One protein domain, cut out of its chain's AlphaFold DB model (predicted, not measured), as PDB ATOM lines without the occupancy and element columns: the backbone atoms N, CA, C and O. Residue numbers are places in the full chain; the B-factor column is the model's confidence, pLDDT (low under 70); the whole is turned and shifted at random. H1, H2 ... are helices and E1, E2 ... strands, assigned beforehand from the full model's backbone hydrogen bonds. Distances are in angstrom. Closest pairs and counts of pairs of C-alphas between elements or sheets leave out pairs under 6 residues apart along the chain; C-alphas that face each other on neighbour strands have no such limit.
ATOM      1  N   ILE A 121     141.411 135.542 183.297       95.69
ATOM      2  CA  ILE A 121     141.930 134.365 182.587       95.69
ATOM      3  C   ILE A 121     143.453 134.445 182.472       95.69
ATOM      4  O   ILE A 121     144.144 133.459 182.753       95.69
ATOM      5  N   ASP A 122     143.987 135.609 182.107       95.88
ATOM      6  CA  ASP A 122     145.423 135.838 181.971       95.88
ATOM      7  C   ASP A 122     146.130 135.644 183.315       95.88
ATOM      8  O   ASP A 122     147.120 134.911 183.403       95.88
ATOM      9  N   TYR A 123     145.586 136.223 184.388       95.00
ATOM     10  CA  TYR A 123     146.151 136.103 185.727       95.00
ATOM     11  C   TYR A 123     146.123 134.660 186.247       95.00
ATOM     12  O   TYR A 123     147.138 134.134 186.712       95.00
ATOM     13  N   ALA A 124     144.997 133.964 186.078       95.75
ATOM     14  CA  ALA A 124     144.892 132.546 186.403       95.75
ATOM     15  C   ALA A 124     145.850 131.685 185.563       95.75
ATOM     16  O   ALA A 124     146.419 130.713 186.065       95.75
ATOM     17  N   THR A 125     146.084 132.055 184.303       97.06
ATOM     18  CA  THR A 125     147.048 131.379 183.428       97.06
ATOM     19  C   THR A 125     148.480 131.572 183.922       97.06
ATOM     20  O   THR A 125     149.244 130.602 183.944       97.06
ATOM     21  N   TYR A 126     148.850 132.776 184.371       96.94
ATOM     22  CA  TYR A 126     150.137 133.016 185.028       96.94
ATOM     23  C   TYR A 126     150.307 132.124 186.261       96.94
ATOM     24  O   TYR A 126     151.319 131.423 186.364       96.94
ATOM     25  N   PHE A 127     149.305 132.059 187.145       95.31
ATOM     26  CA  PHE A 127     149.354 131.146 188.290       95.31
ATOM     27  C   PHE A 127     149.491 129.696 187.870       95.31
ATOM     28  O   PHE A 127     150.362 128.997 188.377       95.31
ATOM     29  N   GLY A 128     148.673 129.235 186.927       97.25
ATOM     30  CA  GLY A 128     148.709 127.853 186.477       97.25
ATOM     31  C   GLY A 128     150.065 127.484 185.888       97.25
ATOM     32  O   GLY A 128     150.641 126.466 186.264       97.25
ATOM     33  N   LYS A 129     150.637 128.326 185.025       98.12
ATOM     34  CA  LYS A 129     151.977 128.093 184.467       98.12
ATOM     35  C   LYS A 129     153.056 128.083 185.552       98.12
ATOM     36  O   LYS A 129     153.911 127.199 185.538       98.12
ATOM     37  N   GLY A 130     152.986 129.004 186.514       97.00
ATOM     38  CA  GLY A 130     153.911 129.055 187.648       97.00
ATOM     39  C   GLY A 130     153.800 127.837 188.571       97.00
ATOM     40  O   GLY A 130     154.807 127.201 188.865       97.00
ATOM     41  N   LEU A 131     152.584 127.442 188.958       95.88
ATOM     42  CA  LEU A 131     152.308 126.248 189.768       95.88
ATOM     43  C   LEU A 131     152.741 124.963 189.063       95.88
ATOM     44  O   LEU A 131     153.312 124.069 189.689       95.88
ATOM     45  N   TYR A 132     152.487 124.868 187.756       96.88
ATOM     46  CA  TYR A 132     152.945 123.745 186.948       96.88
ATOM     47  C   TYR A 132     154.476 123.666 186.963       96.88
ATOM     48  O   TYR A 132     155.038 122.594 187.181       96.88
ATOM     49  N   PHE A 133     155.155 124.800 186.789       97.25
ATOM     50  CA  PHE A 133     156.612 124.853 186.825       97.25
ATOM     51  C   PHE A 133     157.179 124.475 188.197       97.25
ATOM     52  O   PHE A 133     158.066 123.627 188.260       97.25
ATOM     53  N   LEU A 134     156.624 125.018 189.285       94.81
ATOM     54  CA  LEU A 134     157.022 124.667 190.651       94.81
ATOM     55  C   LEU A 134     156.872 123.171 190.937       94.81
ATOM     56  O   LEU A 134     157.733 122.574 191.575       94.81
ATOM     57  N   LYS A 135     155.792 122.553 190.447       93.12
ATOM     58  CA  LYS A 135     155.490 121.144 190.721       93.12
ATOM     59  C   LYS A 135     156.275 120.160 189.856       93.12
ATOM     60  O   LYS A 135     156.638 119.092 190.337       93.12
ATOM     61  N   TYR A 136     156.474 120.473 188.576       93.50
ATOM     62  CA  TYR A 136     157.017 119.525 187.594       93.50
ATOM     63  C   TYR A 136     158.410 119.897 187.073       93.50
ATOM     64  O   TYR A 136     158.963 119.154 186.264       93.50
ATOM     65  N   GLY A 137     158.955 121.055 187.459       94.06
ATOM     66  CA  GLY A 137     160.272 121.530 187.023       94.06
ATOM     67  C   GLY A 137     160.378 121.830 185.524       94.06
ATOM     68  O   GLY A 137     161.480 121.938 184.990       94.06
ATOM     69  N   ARG A 138     159.250 121.940 184.809       94.94
ATOM     70  CA  ARG A 138     159.209 122.138 183.351       94.94
ATOM     71  C   ARG A 138     158.090 123.082 182.935       94.94
ATOM     72  O   ARG A 138     157.089 123.214 183.634       94.94
ATOM     73  N   VAL A 139     158.253 123.717 181.778       97.19
ATOM     74  CA  VAL A 139     157.276 124.678 181.248       97.19
ATOM     75  C   VAL A 139     156.002 123.961 180.797       97.19
ATOM     76  O   VAL A 139     156.059 122.886 180.194       97.19
ATOM     77  N   PHE A 140     154.847 124.562 181.083       97.50
ATOM     78  CA  PHE A 140     153.552 124.067 180.626       97.50
ATOM     79  C   PHE A 140     153.468 124.079 179.092       97.50
ATOM     80  O   PHE A 140     153.766 125.090 178.455       97.50
ATOM     81  N   ASN A 141     153.038 122.967 178.491       96.25
ATOM     82  CA  ASN A 141     152.952 122.826 177.038       96.25
ATOM     83  C   ASN A 141     151.493 122.797 176.566       96.25
ATOM     84  O   ASN A 141     150.844 121.749 176.575       96.25
ATOM     85  N   GLU A 142     151.019 123.929 176.052       95.00
ATOM     86  CA  GLU A 142     149.648 124.130 175.551       95.00
ATOM     87  C   GLU A 142     149.267 123.213 174.370       95.00
ATOM     88  O   GLU A 142     148.082 122.976 174.106       95.00
ATOM     89  N   LYS A 143     150.258 122.644 173.662       95.75
ATOM     90  CA  LYS A 143     150.017 121.653 172.599       95.75
ATOM     91  C   LYS A 143     149.692 120.268 173.157       95.75
ATOM     92  O   LYS A 143     149.017 119.492 172.487       95.75
ATOM     93  N   ARG A 144     150.169 119.938 174.360       96.50
ATOM     94  CA  ARG A 144     149.994 118.612 174.986       96.50
ATOM     95  C   ARG A 144     148.940 118.614 176.080       96.50
ATOM     96  O   ARG A 144     148.320 117.585 176.341       96.50
ATOM     97  N   GLU A 145     148.733 119.754 176.721       97.44
ATOM     98  CA  GLU A 145     147.888 119.887 177.897       97.44
ATOM     99  C   GLU A 145     146.998 121.128 177.783       97.44
ATOM    100  O   GLU A 145     147.282 122.058 177.034       97.44
ATOM    101  N   VAL A 146     145.892 121.119 178.524       97.88
ATOM    102  CA  VAL A 146     144.984 122.261 178.677       97.88
ATOM    103  C   VAL A 146     144.828 122.601 180.151       97.88
ATOM    104  O   VAL A 146     144.940 121.725 181.021       97.88
ATOM    105  N   MET A 147     144.557 123.875 180.413       97.94
ATOM    106  CA  MET A 147     144.278 124.394 181.742       97.94
ATOM    107  C   MET A 147     142.774 124.631 181.867       97.94
ATOM    108  O   MET A 147     142.189 125.376 181.093       97.94
ATOM    109  N   HIS A 148     142.126 123.959 182.813       98.25
ATOM    110  CA  HIS A 148     140.741 124.256 183.173       98.25
ATOM    111  C   HIS A 148     140.761 125.222 184.345       98.25
ATOM    112  O   HIS A 148     141.141 124.822 185.447       98.25
ATOM    113  N   ILE A 149     140.386 126.468 184.073       97.56
ATOM    114  CA  ILE A 149     140.375 127.567 185.034       97.56
ATOM    115  C   ILE A 149     138.944 127.769 185.531       97.56
ATOM    116  O   ILE A 149     137.986 127.720 184.760       97.56
ATOM    117  N   ARG A 150     138.804 127.975 186.836       95.56
ATOM    118  CA  ARG A 150     137.582 128.439 187.489       95.56
ATOM    119  C   ARG A 150     137.937 129.590 188.408       95.56
ATOM    120  O   ARG A 150     138.950 129.519 189.098       95.56
ATOM    121  N   PHE A 151     137.087 130.601 188.424       93.12
ATOM    122  CA  PHE A 151     137.168 131.714 189.351       93.12
ATOM    123  C   PHE A 151     136.055 131.585 190.386       93.12
ATOM    124  O   PHE A 151     134.925 131.238 190.032       93.12
ATOM    125  N   PHE A 152     136.374 131.859 191.644       90.75
ATOM    126  CA  PHE A 152     135.398 131.923 192.720       90.75
ATOM    127  C   PHE A 152     135.569 133.254 193.453       90.75
ATOM    128  O   PHE A 152     136.680 133.628 193.828       90.75
ATOM    129  N   ASN A 153     134.458 133.969 193.615       87.00
ATOM    130  CA  ASN A 153     134.395 135.276 194.261       87.00
ATOM    131  C   ASN A 153     133.803 135.167 195.676       87.00
ATOM    132  O   ASN A 153     133.354 134.095 196.102       87.00
ATOM    133  N   LYS A 154     133.733 136.306 196.375       85.06
ATOM    134  CA  LYS A 154     133.197 136.410 197.737       85.06
ATOM    135  C   LYS A 154     131.838 135.731 197.914       85.06
ATOM    136  O   LYS A 154     131.663 134.987 198.870       85.06
ATOM    137  N   GLN A 155     130.904 135.916 196.981       83.00
ATOM    138  CA  GLN A 155     129.560 135.328 197.068       83.00
ATOM    139  C   GLN A 155     129.604 133.793 197.076       83.00
ATOM    140  O   GLN A 155     128.963 133.153 197.913       83.00
ATOM    141  N   VAL A 156     130.408 133.195 196.189       86.38
ATOM    142  CA  VAL A 156     130.593 131.737 196.155       86.38
ATOM    143  C   VAL A 156     131.282 131.247 197.428       86.38
ATOM    144  O   VAL A 156     130.850 130.250 198.010       86.38
ATOM    145  N   HIS A 157     132.315 131.955 197.891       88.19
ATOM    146  CA  HIS A 157     133.034 131.608 199.117       88.19
ATOM    147  C   HIS A 157     132.147 131.673 200.362       88.19
ATOM    148  O   HIS A 157     132.159 130.737 201.154       88.19
ATOM    149  N   MET A 158     131.332 132.719 200.513       86.75
ATOM    150  CA  MET A 158     130.404 132.858 201.638       86.75
ATOM    151  C   MET A 158     129.361 131.740 201.647       86.75
ATOM    152  O   MET A 158     129.143 131.112 202.684       86.75
ATOM    153  N   SER A 159     128.753 131.444 200.493       87.62
ATOM    154  CA  SER A 159     127.794 130.341 200.369       87.62
ATOM    155  C   SER A 159     128.438 128.995 200.723       87.62
ATOM    156  O   SER A 159     127.876 128.210 201.493       87.62
ATOM    157  N   HIS A 160     129.657 128.752 200.230       88.56
ATOM    158  CA  HIS A 160     130.404 127.542 200.546       88.56
ATOM    159  C   HIS A 160     130.758 127.450 202.034       88.56
ATOM    160  O   HIS A 160     130.514 126.410 202.640       88.56
ATOM    161  N   ALA A 161     131.270 128.525 202.637       89.44
ATOM    162  CA  ALA A 161     131.652 128.561 204.044       89.44
ATOM    163  C   ALA A 161     130.460 128.306 204.972       89.44
ATOM    164  O   ALA A 161     130.574 127.514 205.903       89.44
ATOM    165  N   GLN A 162     129.291 128.884 204.679       90.12
ATOM    166  CA  GLN A 162     128.067 128.599 205.432       90.12
ATOM    167  C   GLN A 162     127.660 127.128 205.329       90.12
ATOM    168  O   GLN A 162     127.302 126.512 206.332       90.12
ATOM    169  N   SER A 163     127.709 126.549 204.125       91.62
ATOM    170  CA  SER A 163     127.398 125.131 203.937       91.62
ATOM    171  C   SER A 163     128.406 124.225 204.647       91.62
ATOM    172  O   SER A 163     128.001 123.220 205.223       91.62
ATOM    173  N   TYR A 164     129.692 124.573 204.603       92.56
ATOM    174  CA  TYR A 164     130.785 123.822 205.217       92.56
ATOM    175  C   TYR A 164     130.692 123.855 206.746       92.56
ATOM    176  O   TYR A 164     130.745 122.813 207.391       92.56
ATOM    177  N   GLN A 165     130.450 125.032 207.328       92.44
ATOM    178  CA  GLN A 165     130.254 125.183 208.771       92.44
ATOM    179  C   GLN A 165     129.054 124.365 209.263       92.44
ATOM    180  O   GLN A 165     129.115 123.759 210.330       92.44
ATOM    181  N   LYS A 166     127.962 124.309 208.488       92.69
ATOM    182  CA  LYS A 166     126.785 123.500 208.839       92.69
ATOM    183  C   LYS A 166     127.074 121.999 208.840       92.69
ATOM    184  O   LYS A 166     126.490 121.291 209.652       92.69
ATOM    185  N   SER A 167     127.923 121.510 207.937       93.88
ATOM    186  CA  SER A 167     128.191 120.074 207.796       93.88
ATOM    187  C   SER A 167     129.362 119.572 208.640       93.88
ATOM    188  O   SER A 167     129.338 118.423 209.069       93.88
ATOM    189  N   LEU A 168     130.383 120.402 208.853       91.44
ATOM    190  CA  LEU A 168     131.653 120.004 209.472       91.44
ATOM    191  C   LEU A 168     131.985 120.796 210.739       91.44
ATOM    192  O   LEU A 168     132.982 120.504 211.388       91.44
ATOM    193  N   SER A 169     131.167 121.791 211.096       91.75
ATOM    194  CA  SER A 169     131.368 122.649 212.273       91.75
ATOM    195  C   SER A 169     132.741 123.335 212.333       91.75
ATOM    196  O   SER A 169     133.170 123.745 213.407       91.75
ATOM    197  N   SER A 170     133.393 123.517 211.180       91.12
ATOM    198  CA  SER A 170     134.711 124.141 211.051       91.12
ATOM    199  C   SER A 170     134.748 125.197 209.942       91.12
ATOM    200  O   SER A 170     133.847 125.285 209.102       91.12
ATOM    201  N   ASN A 171     135.816 125.994 209.931       88.94
ATOM    202  CA  ASN A 171     136.085 126.994 208.910       88.94
ATOM    203  C   ASN A 171     136.885 126.365 207.748       88.94
ATOM    204  O   ASN A 171     137.990 125.865 207.969       88.94
ATOM    205  N   PRO A 172     136.399 126.449 206.495       90.00
ATOM    206  CA  PRO A 172     137.049 125.793 205.362       90.00
ATOM    207  C   PRO A 172     138.454 126.323 205.057       90.00
ATOM    208  O   PRO A 172     139.259 125.583 204.497       90.00
ATOM    209  N   ILE A 173     138.763 127.584 205.381       88.94
ATOM    210  CA  ILE A 173     140.098 128.157 205.169       88.94
ATOM    211  C   ILE A 173     141.072 127.627 206.220       88.94
ATOM    212  O   ILE A 173     142.140 127.159 205.844       88.94
ATOM    213  N   ARG A 174     140.677 127.576 207.497       90.19
ATOM    214  CA  ARG A 174     141.501 126.979 208.570       90.19
ATOM    215  C   ARG A 174     141.784 125.494 208.332       90.19
ATOM    216  O   ARG A 174     142.913 125.026 208.492       90.19
ATOM    217  N   ASP A 175     140.782 124.760 207.861       92.31
ATOM    218  CA  ASP A 175     140.945 123.353 207.483       92.31
ATOM    219  C   ASP A 175     141.842 123.196 206.245       92.31
ATOM    220  O   ASP A 175     142.540 122.192 206.090       92.31
ATOM    221  N   LEU A 176     141.859 124.194 205.353       92.38
ATOM    222  CA  LEU A 176     142.775 124.219 204.217       92.38
ATOM    223  C   LEU A 176     144.209 124.524 204.658       92.38
ATOM    224  O   LEU A 176     145.124 123.891 204.144       92.38
ATOM    225  N   GLU A 177     144.419 125.446 205.597       92.81
ATOM    226  CA  GLU A 177     145.740 125.803 206.136       92.81
ATOM    227  C   GLU A 177     146.412 124.633 206.863       92.81
ATOM    228  O   GLU A 177     147.613 124.422 206.719       92.81
ATOM    229  N   SER A 178     145.628 123.816 207.568       93.69
ATOM    230  CA  SER A 178     146.106 122.606 208.252       93.69
ATOM    231  C   SER A 178     146.216 121.370 207.341       93.69
ATOM    232  O   SER A 178     146.671 120.306 207.769       93.69
ATOM    233  N   ASN A 179     145.822 121.478 206.068       95.00
ATOM    234  CA  ASN A 179     145.828 120.353 205.139       95.00
ATOM    235  C   ASN A 179     147.246 119.999 204.655       95.00
ATOM    236  O   ASN A 179     147.986 120.850 204.175       95.00
ATOM    237  N   SER A 180     147.588 118.709 204.635       95.81
ATOM    238  CA  SER A 180     148.909 118.225 204.189       95.81
ATOM    239  C   SER A 180     149.226 118.457 202.705       95.81
ATOM    240  O   SER A 180     150.383 118.351 202.300       95.81
ATOM    241  N   TYR A 181     148.226 118.770 201.878       95.88
ATOM    242  CA  TYR A 181     148.413 119.158 200.474       95.88
ATOM    243  C   TYR A 181     148.476 120.677 200.271       95.88
ATOM    244  O   TYR A 181     148.524 121.130 199.119       95.88
ATOM    245  N   SER A 182     148.427 121.456 201.348       96.31
ATOM    246  CA  SER A 182     148.462 122.909 201.292       96.31
ATOM    247  C   SER A 182     149.858 123.458 201.532       96.31
ATOM    248  O   SER A 182     150.620 122.990 202.370       96.31
ATOM    249  N   TRP A 183     150.172 124.497 200.773       94.38
ATOM    250  CA  TRP A 183     151.269 125.410 201.017       94.38
ATOM    251  C   TRP A 183     150.667 126.721 201.517       94.38
ATOM    252  O   TRP A 183     150.027 127.451 200.754       94.38
ATOM    253  N   VAL A 184     150.845 126.993 202.807       93.62
ATOM    254  CA  VAL A 184     150.481 128.275 203.418       93.62
ATOM    255  C   VAL A 184     151.590 129.269 203.088       93.62
ATOM    256  O   VAL A 184     152.729 129.104 203.521       93.62
ATOM    257  N   VAL A 185     151.277 130.258 202.251       91.50
ATOM    258  CA  VAL A 185     152.230 131.310 201.861       91.50
ATOM    259  C   VAL A 185     152.274 132.389 202.937       91.50
ATOM    260  O   VAL A 185     153.350 132.866 203.285       91.50
ATOM    261  N   ALA A 186     151.102 132.746 203.455       89.88
ATOM    262  CA  ALA A 186     150.908 133.555 204.647       89.88
ATOM    263  C   ALA A 186     149.540 133.197 205.236       89.88
ATOM    264  O   ALA A 186     148.560 133.112 204.488       89.88
ATOM    265  N   GLU A 187     149.494 132.959 206.545       87.69
ATOM    266  CA  GLU A 187     148.262 132.634 207.274       87.69
ATOM    267  C   GLU A 187     147.203 133.715 207.044       87.69
ATOM    268  O   GLU A 187     147.532 134.899 206.979       87.69
ATOM    269  N   ASP A 188     145.948 133.304 206.853       84.88
ATOM    270  CA  ASP A 188     144.768 134.139 206.579       84.88
ATOM    271  C   ASP A 188     144.808 134.973 205.282       84.88
ATOM    272  O   ASP A 188     143.802 135.558 204.863       84.88
ATOM    273  N   GLU A 189     145.942 134.998 204.586       89.94
ATOM    274  CA  GLU A 189     146.162 135.856 203.425       89.94
ATOM    275  C   GLU A 189     146.283 135.063 202.134       89.94
ATOM    276  O   GLU A 189     145.721 135.466 201.109       89.94
ATOM    277  N   CYS A 190     147.027 133.955 202.152       93.00
ATOM    278  CA  CYS A 190     147.179 133.115 200.978       93.00
ATOM    279  C   CYS A 190     147.542 131.665 201.298       93.00
ATOM    280  O   CYS A 190     148.606 131.360 201.845       93.00
ATOM    281  N   VAL A 191     146.697 130.760 200.805       94.88
ATOM    282  CA  VAL A 191     146.923 129.315 200.840       94.88
ATOM    283  C   VAL A 191     146.779 128.725 199.440       94.88
ATOM    284  O   VAL A 191     145.873 129.069 198.672       94.88
ATOM    285  N   ILE A 192     147.699 127.825 199.094       95.75
ATOM    286  CA  ILE A 192     147.699 127.080 197.838       95.75
ATOM    287  C   ILE A 192     147.538 125.601 198.156       95.75
ATOM    288  O   ILE A 192     148.471 124.951 198.614       95.75
ATOM    289  N   TRP A 193     146.386 125.035 197.828       96.44
ATOM    290  CA  TRP A 193     146.169 123.596 197.883       96.44
ATOM    291  C   TRP A 193     146.532 122.931 196.555       96.44
ATOM    292  O   TRP A 193     146.183 123.421 195.477       96.44
ATOM    293  N   SER A 194     147.229 121.794 196.612       95.38
ATOM    294  CA  SER A 194     147.759 121.108 195.430       95.38
ATOM    295  C   SER A 194     147.733 119.591 195.592       95.38
ATOM    296  O   SER A 194     148.604 118.993 196.223       95.38
ATOM    297  N   LYS A 195     146.800 118.923 194.906       94.56
ATOM    298  CA  LYS A 195     146.751 117.453 194.840       94.56
ATOM    299  C   LYS A 195     146.699 116.973 193.398       94.56
ATOM    300  O   LYS A 195     145.826 117.352 192.616       94.56
ATOM    301  N   ASN A 196     147.631 116.089 193.039       92.00
ATOM    302  CA  ASN A 196     147.788 115.579 191.674       92.00
ATOM    303  C   ASN A 196     147.906 116.729 190.655       92.00
ATOM    304  O   ASN A 196     148.830 117.532 190.728       92.00
ATOM    305  N   ARG A 197     146.961 116.830 189.720       95.06
ATOM    306  CA  ARG A 197     146.918 117.855 188.667       95.06
ATOM    307  C   ARG A 197     145.879 118.946 188.941       95.06
ATOM    308  O   ARG A 197     145.445 119.608 188.000       95.06
ATOM    309  N   SER A 198     145.429 119.066 190.186       96.81
ATOM    310  CA  SER A 198     144.435 120.038 190.631       96.81
ATOM    311  C   SER A 198     145.061 120.972 191.657       96.81
ATOM    312  O   SER A 198     145.769 120.519 192.557       96.81
ATOM    313  N   HIS A 199     144.755 122.251 191.517       97.00
ATOM    314  CA  HIS A 199     145.247 123.321 192.360       97.00
ATOM    315  C   HIS A 199     144.093 124.252 192.716       97.00
ATOM    316  O   HIS A 199     143.214 124.495 191.886       97.00
ATOM    317  N   LEU A 200     144.115 124.767 193.935       95.75
ATOM    318  CA  LEU A 200     143.253 125.846 194.390       95.75
ATOM    319  C   LEU A 200     144.153 126.872 195.069       95.75
ATOM    320  O   LEU A 200     144.888 126.517 195.984       95.75
ATOM    321  N   ILE A 201     144.110 128.114 194.607       94.94
ATOM    322  CA  ILE A 201     144.773 129.235 195.273       94.94
ATOM    323  C   ILE A 201     143.705 130.154 195.837       94.94
ATOM    324  O   ILE A 201     142.810 130.544 195.091       94.94
ATOM    325  N   VAL A 202     143.793 130.472 197.124       93.00
ATOM    326  CA  VAL A 202     142.853 131.352 197.823       93.00
ATOM    327  C   VAL A 202     143.610 132.570 198.340       93.00
ATOM    328  O   VAL A 202     144.680 132.417 198.924       93.00
ATOM    329  N   PHE A 203     143.048 133.758 198.129       91.31
ATOM    330  CA  PHE A 203     143.526 135.030 198.659       91.31
ATOM    331  C   PHE A 203     142.495 135.625 199.610       91.31
ATOM    332  O   PHE A 203     141.331 135.759 199.222       91.31
ATOM    333  N   HIS A 204     142.935 136.014 200.813       86.81
ATOM    334  CA  HIS A 204     142.144 136.742 201.818       86.81
ATOM    335  C   HIS A 204     140.699 136.226 201.919       86.81
ATOM    336  O   HIS A 204     139.754 137.006 201.892       86.81
ATOM    337  N   HIS A 205     140.530 134.900 201.969       80.94
ATOM    338  CA  HIS A 205     139.253 134.175 202.103       80.94
ATOM    339  C   HIS A 205     138.276 134.202 200.909       80.94
ATOM    340  O   HIS A 205     137.450 133.291 200.805       80.94
ATOM    341  N   PHE A 206     138.355 135.177 199.997       83.44
ATOM    342  CA  PHE A 206     137.234 135.467 199.083       83.44
ATOM    343  C   PHE A 206     137.545 135.486 197.594       83.44
ATOM    344  O   PHE A 206     136.615 135.434 196.786       83.44
ATOM    345  N   ILE A 207     138.817 135.545 197.214       89.00
ATOM    346  CA  ILE A 207     139.215 135.459 195.811       89.00
ATOM    347  C   ILE A 207     139.983 134.163 195.620       89.00
ATOM    348  O   ILE A 207     141.043 133.982 196.217       89.00
ATOM    349  N   SER A 208     139.485 133.263 194.772       92.81
ATOM    350  CA  SER A 208     140.225 132.043 194.465       92.81
ATOM    351  C   SER A 208     140.170 131.612 193.009       92.81
ATOM    352  O   SER A 208     139.221 131.884 192.267       92.81
ATOM    353  N   PHE A 209     141.219 130.895 192.610       95.12
ATOM    354  CA  PHE A 209     141.312 130.255 191.307       95.12
ATOM    355  C   PHE A 209     141.463 128.747 191.473       95.12
ATOM    356  O   PHE A 209     142.416 128.255 192.080       95.12
ATOM    357  N   GLY A 210     140.528 128.003 190.888       96.81
ATOM    358  CA  GLY A 210     140.636 126.562 190.709       96.81
ATOM    359  C   GLY A 210     141.293 126.251 189.371       96.81
ATOM    360  O   GLY A 210     140.754 126.599 188.321       96.81
ATOM    361  N   ILE A 211     142.430 125.563 189.390       97.94
ATOM    362  CA  ILE A 211     143.202 125.233 188.190       97.94
ATOM    363  C   ILE A 211     143.380 123.723 188.099       97.94
ATOM    364  O   ILE A 211     143.914 123.080 189.004       97.94
ATOM    365  N   LYS A 212     142.962 123.131 186.979       98.12
ATOM    366  CA  LYS A 212     143.140 121.698 186.721       98.12
ATOM    367  C   LYS A 212     143.822 121.454 185.386       98.12
ATOM    368  O   LYS A 212     143.291 121.811 184.337       98.12
ATOM    369  N   PHE A 213     144.960 120.766 185.408       98.06
ATOM    370  CA  PHE A 213     145.673 120.395 184.189       98.06
ATOM    371  C   PHE A 213     145.137 119.083 183.626       98.06
ATOM    372  O   PHE A 213     145.065 118.062 184.323       98.06
ATOM    373  N   LYS A 214     144.848 119.058 182.328       97.81
ATOM    374  CA  LYS A 214     144.366 117.869 181.611       97.81
ATOM    375  C   LYS A 214     145.181 117.624 180.352       97.81
ATOM    376  O   LYS A 214     145.667 118.573 179.751       97.81
ATOM    377  N   ASN A 215     145.287 116.365 179.933       97.81
ATOM    378  CA  ASN A 215     145.822 116.054 178.611       97.81
ATOM    379  C   ASN A 215     144.911 116.670 177.547       97.81
ATOM    380  O   ASN A 215     143.677 116.659 177.674       97.81
ATOM    381  N   ARG A 216     145.524 117.226 176.507       97.81
ATOM    382  CA  ARG A 216     144.807 117.866 175.415       97.81
ATOM    383  C   ARG A 216     144.146 116.803 174.543       97.81
ATOM    384  O   ARG A 216     144.794 115.895 174.037       97.81
ATOM    385  N   ASN A 217     142.845 116.948 174.357       98.06
ATOM    386  CA  ASN A 217     142.048 116.266 173.348       98.06
ATOM    387  C   ASN A 217     140.851 117.161 172.998       98.06
ATOM    388  O   ASN A 217     140.658 118.217 173.607       98.06
ATOM    389  N   ARG A 218     140.030 116.752 172.025       97.75
ATOM    390  CA  ARG A 218     138.876 117.548 171.579       97.75
ATOM    391  C   ARG A 218     137.936 117.909 172.735       97.75
ATOM    392  O   ARG A 218     137.576 119.072 172.876       97.75
ATOM    393  N   LYS A 219     137.589 116.944 173.594       98.12
ATOM    394  CA  LYS A 219     136.671 117.148 174.728       98.12
ATOM    395  C   LYS A 219     137.246 118.118 175.760       98.12
ATOM    396  O   LYS A 219     136.544 119.011 176.225       98.12
ATOM    397  N   THR A 220     138.519 117.966 176.122       98.12
ATOM    398  CA  THR A 220     139.152 118.830 177.127       98.12
ATOM    399  C   THR A 220     139.393 120.244 176.601       98.12
ATOM    400  O   THR A 220     139.230 121.187 177.371       98.12
ATOM    401  N   ALA A 221     139.691 120.403 175.309       97.81
ATOM    402  CA  ALA A 221     139.827 121.709 174.663       97.81
ATOM    403  C   ALA A 221     138.482 122.444 174.528       97.81
ATOM    404  O   ALA A 221     138.419 123.640 174.797       97.81
ATOM    405  N   ILE A 222     137.397 121.741 174.172       98.25
ATOM    406  CA  ILE A 222     136.043 122.323 174.182       98.25
ATOM    407  C   ILE A 222     135.698 122.797 175.594       98.25
ATOM    408  O   ILE A 222     135.305 123.945 175.773       98.25
ATOM    409  N   LYS A 223     135.941 121.957 176.609       98.25
ATOM    410  CA  LYS A 223     135.619 122.328 177.987       98.25
ATOM    411  C   LYS A 223     136.415 123.531 178.494       98.25
ATOM    412  O   LYS A 223     135.877 124.318 179.261       98.25
ATOM    413  N   GLN A 224     137.675 123.674 178.082       97.94
ATOM    414  CA  GLN A 224     138.471 124.864 178.392       97.94
ATOM    415  C   GLN A 224     137.781 126.127 177.860       97.94
ATOM    416  O   GLN A 224     137.555 127.051 178.631       97.94
ATOM    417  N   ARG A 225     137.378 126.125 176.583       97.62
ATOM    418  CA  ARG A 225     136.703 127.270 175.954       97.62
ATOM    419  C   ARG A 225     135.373 127.603 176.618       97.62
ATOM    420  O   ARG A 225     135.067 128.770 176.786       97.62
ATOM    421  N   GLU A 226     134.592 126.595 177.007       97.81
ATOM    422  CA  GLU A 226     133.353 126.813 177.768       97.81
ATOM    423  C   GLU A 226     133.624 127.501 179.110       97.81
ATOM    424  O   GLU A 226     132.906 128.416 179.493       97.81
ATOM    425  N   LEU A 227     134.658 127.063 179.837       96.88
ATOM    426  CA  LEU A 227     135.016 127.657 181.126       96.88
ATOM    427  C   LEU A 227     135.520 129.096 180.968       96.88
ATOM    428  O   LEU A 227     135.114 129.958 181.741       96.88
ATOM    429  N   GLU A 228     136.362 129.356 179.966       96.19
ATOM    430  CA  GLU A 228     136.837 130.705 179.632       96.19
ATOM    431  C   GLU A 228     135.670 131.607 179.220       96.19
ATOM    432  O   GLU A 228     135.535 132.703 179.753       96.19
ATOM    433  N   LYS A 229     134.767 131.117 178.361       95.81
ATOM    434  CA  LYS A 229     133.565 131.851 177.960       95.81
ATOM    435  C   LYS A 229     132.696 132.216 179.162       95.81
ATOM    436  O   LYS A 229     132.282 133.356 179.266       95.81
ATOM    437  N   ASN A 230     132.477 131.298 180.102       94.00
ATOM    438  CA  ASN A 230     131.686 131.603 181.297       94.00
ATOM    439  C   ASN A 230     132.303 132.730 182.143       94.00
ATOM    440  O   ASN A 230     131.566 133.515 182.733       94.00
ATOM    441  N   ILE A 231     133.638 132.810 182.217       92.75
ATOM    442  CA  ILE A 231     134.327 133.920 182.892       92.75
ATOM    443  C   ILE A 231     134.117 135.214 182.102       92.75
ATOM    444  O   ILE A 231     133.770 136.229 182.695       92.75
ATOM    445  N   LEU A 232     134.280 135.177 180.779       93.25
ATOM    446  CA  LEU A 232     134.065 136.343 179.921       93.25
ATOM    447  C   LEU A 232     132.622 136.852 179.996       93.25
ATOM    448  O   LEU A 232     132.429 138.038 180.188       93.25
ATOM    449  N   ASP A 233     131.619 135.979 179.941       90.12
ATOM    450  CA  ASP A 233     130.204 136.369 179.999       90.12
ATOM    451  C   ASP A 233     129.810 136.935 181.382       90.12
ATOM    452  O   ASP A 233     128.855 137.696 181.491       90.12
ATOM    453  N   SER A 234     130.538 136.571 182.448       83.44
ATOM    454  CA  SER A 234     130.268 137.047 183.817       83.44
ATOM    455  C   SER A 234     131.013 138.340 184.181       83.44
ATOM    456  O   SER A 234     130.661 138.977 185.172       83.44
ATOM    457  N   PHE A 235     132.066 138.696 183.435       77.81
ATOM    458  CA  PHE A 235     132.985 139.809 183.733       77.81
ATOM    459  C   PHE A 235     133.341 140.653 182.491       77.81
ATOM    460  O   PHE A 235     134.365 141.347 182.485       77.81
ATOM    461  N   GLY A 236     132.561 140.519 181.420       55.22
ATOM    462  CA  GLY A 236     132.732 141.184 180.127       55.22
ATOM    463  C   GLY A 236     131.756 142.322 179.909       55.22
ATOM    464  O   GLY A 236     130.803 142.458 180.709       55.22
TER     465      GLY A 236
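What this domain is: This is residues 121 to 236 of the 236 residues of an uncharacterized protein of Photobacterium damselae subsp. damselae (UniProt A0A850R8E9). What shape do the parts make? A twisted sheet of five strands makes the core, with H1 slanting over one face and the short H3 over the opposite face; H4 runs along edge strand E1, and H2 lies out at one end, grazing the sheet with residues 154 to 157. What is it made of? The printed part has 116 residues, with four named helices and five named strands in the order H1 E1 H2 H3 E2 E3 E4 E5 H4; the class is mixed, and the sheet, E1 E5 E4 E3 E2, is all antiparallel. It is compact, with a radius of gyration of the C-alphas of 14.9 A and spans of 43 by 34 by 22 A.

Where its parts are: Where does the first helix lie? H1, residues 121 to 136, begins with C-alpha 121 at (141.930, 134.365, 182.587) and is 21.7 A long. What follows? E1, residues 145 to 152, is 22.8 A long; H2, residues 154 to 168, is 20.2 A; H3 is residues 172 to 177. E2, residues 182 to 186, E3, residues 190 to 195, and E4, residues 198 to 203, precede E5, residues 207 to 215, 26.8 A long. Where is the last element? H4, residues 218 to 235, is 26.0 A long and ends with C-alpha 235 at (132.985, 139.809, 183.733).

How they stand to each other: How do the strands pair? E2 E3 E4 E5 form a meander, each strand the antiparallel neighbour of the one before, with N 183 and O 192 at 2.8 A, N 193 and O 200 at 2.8 A, and N 199 and O 211 at 2.8 A, within hydrogen-bond range. E1 is antiparallel to E5, at 160 degrees, with N 148 and O 212 2.9 A apart. Where are H1 and H3? H1 is on the sheet at a height of 8.7 A, slantwise to the strands, its closest C-alphas to E5 being Gly 128 and Ile 211, 6.3 A. H3, on the opposite face, lies over E3 at a height of 9.2 A. And H2 and H4? H2 only just touches H3, with 3 pairs of C-alphas within 8 A, the closest being Ala 161 and Pro 172, 6.2 A. H4 lies over E1, the closest C-alphas being His 148 and Gln 224, 5.3 A, and runs only just along the strands, at 28 degrees to E1 on the local plane. Are the helix backbones complete? In H1, H2, H3 and H4 every O i to N i+4 pair is within hydrogen-bond range.

The domain as a whole: How far does it reach? The two C-alphas farthest apart, Lys 143 and Ser 169, are 43.8 A apart. Is it unbroken? The printed part has no cut and no long link; H1 to E1 is a short link of 8 residues, and the others are tight. Where is confidence low? The mean pLDDT of the printed part is 93.3, and only residue 236, the chain's last, is under 70.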